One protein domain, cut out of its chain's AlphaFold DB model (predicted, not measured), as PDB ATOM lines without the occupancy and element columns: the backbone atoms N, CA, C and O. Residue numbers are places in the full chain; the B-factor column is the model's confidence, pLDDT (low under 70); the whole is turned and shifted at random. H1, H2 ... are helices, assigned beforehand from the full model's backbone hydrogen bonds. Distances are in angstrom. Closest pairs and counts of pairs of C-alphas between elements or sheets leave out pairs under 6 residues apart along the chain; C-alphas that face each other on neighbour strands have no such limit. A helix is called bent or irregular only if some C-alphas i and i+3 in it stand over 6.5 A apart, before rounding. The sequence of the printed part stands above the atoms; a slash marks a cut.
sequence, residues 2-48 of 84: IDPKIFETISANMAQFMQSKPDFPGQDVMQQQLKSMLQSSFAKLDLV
ATOM      1  N   ILE A   2     -14.348  18.820  15.126       64.31
ATOM      2  CA  ILE A   2     -15.123  18.745  13.880       64.31
ATOM      3  C   ILE A   2     -14.147  18.884  12.701       64.31
ATOM      4  O   ILE A   2     -13.355  19.825  12.675       64.31
ATOM      5  N   ASP A   3     -14.172  17.926  11.776       71.25
ATOM      6  CA  ASP A   3     -13.288  17.882  10.608       71.25
ATOM      7  C   ASP A   3     -13.638  19.023   9.621       71.25
ATOM      8  O   ASP A   3     -14.813  19.194   9.278       71.25
ATOM      9  N   PRO A   4     -12.662  19.822   9.148       73.00
ATOM     10  CA  PRO A   4     -12.893  20.894   8.175       73.00
ATOM     11  C   PRO A   4     -13.586  20.433   6.879       73.00
ATOM     12  O   PRO A   4     -14.344  21.208   6.294       73.00
ATOM     13  N   LYS A   5     -13.443  19.164   6.474       68.75
ATOM     14  CA  LYS A   5     -14.144  18.591   5.304       68.75
ATOM     15  C   LYS A   5     -15.668  18.604   5.440       68.75
ATOM     16  O   LYS A   5     -16.398  18.581   4.447       68.75
ATOM     17  N   ILE A   6     -16.169  18.655   6.672       69.75
ATOM     18  CA  ILE A   6     -17.601  18.714   6.976       69.75
ATOM     19  C   ILE A   6     -18.163  20.073   6.563       69.75
ATOM     20  O   ILE A   6     -19.228  20.135   5.951       69.75
ATOM     21  N   PHE A   7     -17.430  21.156   6.836       76.56
ATOM     22  CA  PHE A   7     -17.827  22.504   6.432       76.56
ATOM     23  C   PHE A   7     -17.867  22.644   4.908       76.56
ATOM     24  O   PHE A   7     -18.807  23.237   4.380       76.56
ATOM     25  N   GLU A   8     -16.909  22.039   4.203       76.69
ATOM     26  CA  GLU A   8     -16.893  21.985   2.736       76.69
ATOM     27  C   GLU A   8     -18.051  21.156   2.169       76.69
ATOM     28  O   GLU A   8     -18.685  21.545   1.191       76.69
ATOM     29  N   THR A   9     -18.392  20.034   2.807       75.75
ATOM     30  CA  THR A   9     -19.506  19.186   2.362       75.75
ATOM     31  C   THR A   9     -20.857  19.878   2.575       75.75
ATOM     32  O   THR A   9     -21.731  19.821   1.711       75.75
ATOM     33  N   ILE A  10     -21.041  20.567   3.707       78.69
ATOM     34  CA  ILE A  10     -22.254  21.349   3.989       78.69
ATOM     35  C   ILE A  10     -22.371  22.526   3.014       78.69
ATOM     36  O   ILE A  10     -23.455  22.758   2.475       78.69
ATOM     37  N   SER A  11     -21.278  23.250   2.752       78.88
ATOM     38  CA  SER A  11     -21.290  24.388   1.826       78.88
ATOM     39  C   SER A  11     -21.560  23.952   0.384       78.88
ATOM     40  O   SER A  11     -22.375  24.582  -0.292       78.88
ATOM     41  N   ALA A  12     -20.975  22.835  -0.058       80.44
ATOM     42  CA  ALA A  12     -21.226  22.256  -1.374       80.44
ATOM     43  C   ALA A  12     -22.693  21.824  -1.543       80.44
ATOM     44  O   ALA A  12     -23.336  22.185  -2.529       80.44
ATOM     45  N   ASN A  13     -23.256  21.128  -0.550       76.94
ATOM     46  CA  ASN A  13     -24.663  20.716  -0.559       76.94
ATOM     47  C   ASN A  13     -25.626  21.920  -0.552       76.94
ATOM     48  O   ASN A  13     -26.648  21.898  -1.238       76.94
ATOM     49  N   MET A  14     -25.289  22.992   0.175       76.06
ATOM     50  CA  MET A  14     -26.077  24.230   0.213       76.06
ATOM     51  C   MET A  14     -26.010  24.998  -1.114       76.06
ATOM     52  O   MET A  14     -27.033  25.476  -1.603       76.06
ATOM     53  N   ALA A  15     -24.830  25.082  -1.730       76.69
ATOM     54  CA  ALA A  15     -24.658  25.681  -3.051       76.69
ATOM     55  C   ALA A  15     -25.452  24.916  -4.121       76.69
ATOM     56  O   ALA A  15     -26.144  25.527  -4.934       76.69
ATOM     57  N   GLN A  16     -25.425  23.583  -4.069       74.69
ATOM     58  CA  GLN A  16     -26.197  22.725  -4.965       74.69
ATOM     59  C   GLN A  16     -27.713  22.881  -4.759       74.69
ATOM     60  O   GLN A  16     -28.466  22.890  -5.734       74.69
ATOM     61  N   PHE A  17     -28.172  23.063  -3.517       70.50
ATOM     62  CA  PHE A  17     -29.575  23.357  -3.208       70.50
ATOM     63  C   PHE A  17     -30.024  24.717  -3.773       70.50
ATOM     64  O   PHE A  17     -31.075  24.798  -4.402       70.50
ATOM     65  N   MET A  18     -29.203  25.766  -3.640       71.94
ATOM     66  CA  MET A  18     -29.498  27.087  -4.220       71.94
ATOM     67  C   MET A  18     -29.519  27.088  -5.755       71.94
ATOM     68  O   MET A  18     -30.246  27.868  -6.361       71.94
ATOM     69  N   GLN A  19     -28.736  26.219  -6.396       69.88
ATOM     70  CA  GLN A  19     -28.667  26.127  -7.858       69.88
ATOM     71  C   GLN A  19     -29.793  25.282  -8.476       69.88
ATOM     72  O   GLN A  19     -30.033  25.388  -9.678       69.88
ATOM     73  N   SER A  20     -30.481  24.432  -7.702       65.00
ATOM     74  CA  SER A  20     -31.340  23.385  -8.271       65.00
ATOM     75  C   SER A  20     -32.802  23.769  -8.549       65.00
ATOM     76  O   SER A  20     -33.447  22.993  -9.253       65.00
ATOM     77  N   LYS A  21     -33.334  24.938  -8.130       59.00
ATOM     78  CA  LYS A  21     -34.639  25.461  -8.621       59.00
ATOM     79  C   LYS A  21     -34.795  26.998  -8.526       59.00
ATOM     80  O   LYS A  21     -34.666  27.528  -7.428       59.00
ATOM     81  N   PRO A  22     -35.172  27.698  -9.620       59.53
ATOM     82  CA  PRO A  22     -35.514  29.130  -9.607       59.53
ATOM     83  C   PRO A  22     -36.958  29.465  -9.165       59.53
ATOM     84  O   PRO A  22     -37.240  30.633  -8.918       59.53
ATOM     85  N   ASP A  23     -37.858  28.483  -9.016       59.06
ATOM     86  CA  ASP A  23     -39.200  28.688  -8.440       59.06
ATOM     87  C   ASP A  23     -39.209  28.276  -6.966       59.06
ATOM     88  O   ASP A  23     -39.139  27.087  -6.647       59.06
ATOM     89  N   PHE A  24     -39.281  29.264  -6.070       58.00
ATOM     90  CA  PHE A  24     -39.342  29.080  -4.619       58.00
ATOM     91  C   PHE A  24     -40.679  28.431  -4.206       58.00
ATOM     92  O   PHE A  24     -41.709  29.111  -4.215       58.00
ATOM     93  N   PRO A  25     -40.709  27.152  -3.779       56.47
ATOM     94  CA  PRO A  25     -41.851  26.633  -3.039       56.47
ATOM     95  C   PRO A  25     -41.853  27.288  -1.646       56.47
ATOM     96  O   PRO A  25     -40.794  27.651  -1.136       56.47
ATOM     97  N   GLY A  26     -43.032  27.474  -1.044       64.81
ATOM     98  CA  GLY A  26     -43.209  28.220   0.213       64.81
ATOM     99  C   GLY A  26     -42.189  27.880   1.312       64.81
ATOM    100  O   GLY A  26     -41.687  26.756   1.385       64.81
ATOM    101  N   GLN A  27     -41.893  28.865   2.168       68.69
ATOM    102  CA  GLN A  27     -40.844  28.817   3.204       68.69
ATOM    103  C   GLN A  27     -40.810  27.502   4.007       68.69
ATOM    104  O   GLN A  27     -39.723  27.002   4.304       68.69
ATOM    105  N   ASP A  28     -41.970  26.903   4.281       72.38
ATOM    106  CA  ASP A  28     -42.096  25.649   5.031       72.38
ATOM    107  C   ASP A  28     -41.438  24.444   4.338       72.38
ATOM    108  O   ASP A  28     -40.761  23.643   4.985       72.38
ATOM    109  N   VAL A  29     -41.576  24.319   3.013       75.31
ATOM    110  CA  VAL A  29     -40.984  23.205   2.246       75.31
ATOM    111  C   VAL A  29     -39.461  23.325   2.233       75.31
ATOM    112  O   VAL A  29     -38.748  22.334   2.394       75.31
ATOM    113  N   MET A  30     -38.948  24.550   2.115       72.31
ATOM    114  CA  MET A  30     -37.512  24.817   2.178       72.31
ATOM    115  C   MET A  30     -36.941  24.523   3.568       72.31
ATOM    116  O   MET A  30     -35.891  23.890   3.680       72.31
ATOM    117  N   GLN A  31     -37.648  24.915   4.631       74.31
ATOM    118  CA  GLN A  31     -37.230  24.637   6.003       74.31
ATOM    119  C   GLN A  31     -37.159  23.128   6.277       74.31
ATOM    120  O   GLN A  31     -36.194  22.654   6.881       74.31
ATOM    121  N   GLN A  32     -38.143  22.357   5.800       80.81
ATOM    122  CA  GLN A  32     -38.143  20.899   5.927       80.81
ATOM    123  C   GLN A  32     -37.000  20.245   5.141       80.81
ATOM    124  O   GLN A  32     -36.313  19.375   5.678       80.81
ATOM    125  N   GLN A  33     -36.748  20.688   3.905       78.06
ATOM    126  CA  GLN A  33     -35.672  20.143   3.074       78.06
ATOM    127  C   GLN A  33     -34.288  20.418   3.686       78.06
ATOM    128  O   GLN A  33     -33.463  19.507   3.783       78.06
ATOM    129  N   LEU A  34     -34.057  21.644   4.173       78.88
ATOM    130  CA  LEU A  34     -32.826  22.029   4.869       78.88
ATOM    131  C   LEU A  34     -32.631  21.226   6.158       78.88
ATOM    132  O   LEU A  34     -31.537  20.723   6.413       78.88
ATOM    133  N   LYS A  35     -33.693  21.046   6.951       81.62
ATOM    134  CA  LYS A  35     -33.647  20.239   8.176       81.62
ATOM    135  C   LYS A  35     -33.259  18.789   7.882       81.62
ATOM    136  O   LYS A  35     -32.373  18.263   8.550       81.62
ATOM    137  N   SER A  36     -33.851  18.172   6.861       83.12
ATOM    138  CA  SER A  36     -33.513  16.807   6.435       83.12
ATOM    139  C   SER A  36     -32.069  16.695   5.931       83.12
ATOM    140  O   SER A  36     -31.364  15.733   6.246       83.12
ATOM    141  N   MET A  37     -31.576  17.699   5.197       81.38
ATOM    142  CA  MET A  37     -30.176  17.757   4.762       81.38
ATOM    143  C   MET A  37     -29.207  17.861   5.945       81.38
ATOM    144  O   MET A  37     -28.222  17.125   5.992       81.38
ATOM    145  N   LEU A  38     -29.498  18.712   6.930       80.81
ATOM    146  CA  LEU A  38     -28.686  18.836   8.142       80.81
ATOM    147  C   LEU A  38     -28.712  17.549   8.966       80.81
ATOM    148  O   LEU A  38     -27.660  17.067   9.371       80.81
ATOM    149  N   GLN A  39     -29.885  16.944   9.151       81.19
ATOM    150  CA  GLN A  39     -30.022  15.669   9.860       81.19
ATOM    151  C   GLN A  39     -29.246  14.543   9.172       81.19
ATOM    152  O   GLN A  39     -28.526  13.807   9.839       81.19
ATOM    153  N   SER A  40     -29.330  14.432   7.844       81.56
ATOM    154  CA  SER A  40     -28.565  13.431   7.088       81.56
ATOM    155  C   SER A  40     -27.062  13.712   7.076       81.56
ATOM    156  O   SER A  40     -26.272  12.772   7.042       81.56
ATOM    157  N   SER A  41     -26.658  14.982   7.145       77.62
ATOM    158  CA  SER A  41     -25.252  15.363   7.273       77.62
ATOM    159  C   SER A  41     -24.719  14.991   8.653       77.62
ATOM    160  O   SER A  41     -23.705  14.314   8.726       77.62
ATOM    161  N   PHE A  42     -25.429  15.334   9.734       78.19
ATOM    162  CA  PHE A  42     -25.048  14.959  11.100       78.19
ATOM    163  C   PHE A  42     -25.068  13.443  11.331       78.19
ATOM    164  O   PHE A  42     -24.215  12.943  12.048       78.19
ATOM    165  N   ALA A  43     -25.976  12.701  10.690       78.69
ATOM    166  CA  ALA A  43     -26.017  11.239  10.771       78.69
ATOM    167  C   ALA A  43     -24.834  10.546  10.069       78.69
ATOM    168  O   ALA A  43     -24.539   9.395  10.367       78.69
ATOM    169  N   LYS A  44     -24.170  11.228   9.126       78.31
ATOM    170  CA  LYS A  44     -22.944  10.742   8.469       78.31
ATOM    171  C   LYS A  44     -21.674  11.081   9.252       78.31
ATOM    172  O   LYS A  44     -20.590  10.705   8.818       78.31
ATOM    173  N   LEU A  45     -21.793  11.829  10.345       76.31
ATOM    174  CA  LEU A  45     -20.680  12.152  11.221       76.31
ATOM    175  C   LEU A  45     -20.666  11.156  12.378       76.31
ATOM    176  O   LEU A  45     -21.704  10.923  12.996       76.31
ATOM    177  N   ASP A  46     -19.488  10.632  12.710       74.50
ATOM    178  CA  ASP A  46     -19.265   9.841  13.925       74.50
ATOM    179  C   ASP A  46     -19.291  10.768  15.153       74.50
ATOM    180  O   ASP A  46     -18.271  11.074  15.775       74.50
ATOM    181  N   LEU A  47     -20.472  11.316  15.448       80.06
ATOM    182  CA  LEU A  47     -20.691  12.215  16.570       80.06
ATOM    183  C   LEU A  47     -20.812  11.398  17.846       80.06
ATOM    184  O   LEU A  47     -21.665  10.523  17.965       80.06
ATOM    185  N   VAL A  48     -19.986  11.748  18.821       82.75
ATOM    186  CA  VAL A  48     -20.173  11.332  20.207       82.75
ATOM    187  C   VAL A  48     -21.021  12.365  20.934       82.75
ATOM    188  O   VAL A  48     -21.015  13.557  20.602       82.75
TER     189      VAL A  48
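This is residues 2 to 48 of the 84 residues of the protein "Ubiquinone biosynthesis accessory factor UbiK" of Oceanospirillaceae bacterium (UniProt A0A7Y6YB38). Two helices of similar length, H1 and H2, run side by side in opposite ways with a gap between them, and a bent-over link joins them at one end of an elongated model. That end, residues 18 to 29, sticks out past the rest, and no further layer covers the pair. The printed part has 47 residues with two named helices, in the order H1 then H2, and no named strand; the class is all helix. It is loose, with a radius of gyration of the C-alphas of 12.2 A, and its outline is a rod spanning 37 by 18 by 11 A.

H1, residues 4 to 19, and H2, residues 27 to 43, are close but not clearly touching, with 1 pair of C-alphas within 8 A. The closest C-alphas are those of Ile 10 and Ser 41, 7.5 A apart. The helices run opposite ways at a shallow tilt of 27 degrees, 12.8 A from centre to centre. Seven residues make the short link between them. In H1 and H2 every O i to N i+4 pair is within hydrogen-bond range.

H1 begins at C-alpha 4 at (-12.893, 20.894, 8.175) and ends at C-alpha 19 at (-28.667, 26.127, -7.858), a length of 23.1 A. H2 begins at C-alpha 27 at (-40.844, 28.817, 3.204) and ends at C-alpha 43 at (-26.017, 11.239, 10.771), a length of 24.2 A. Neither helix is bent.

The C-alphas of Asp 23 and Val 48, the two farthest apart, are 38.5 A apart, while those of Ile 2 and Val 48, the first and last printed, are 11.0 A apart. Residues 18 to 29 stand free, of which 27 to 29 belong to H2, and H1 ends at Gln 19. Without them the body spans 28 by 18 by 10 A. The printed part has no cut. Its mean pLDDT is 73.8, and the values under 70 are at residue 2, residues 5 to 6 and residues 19 to 27.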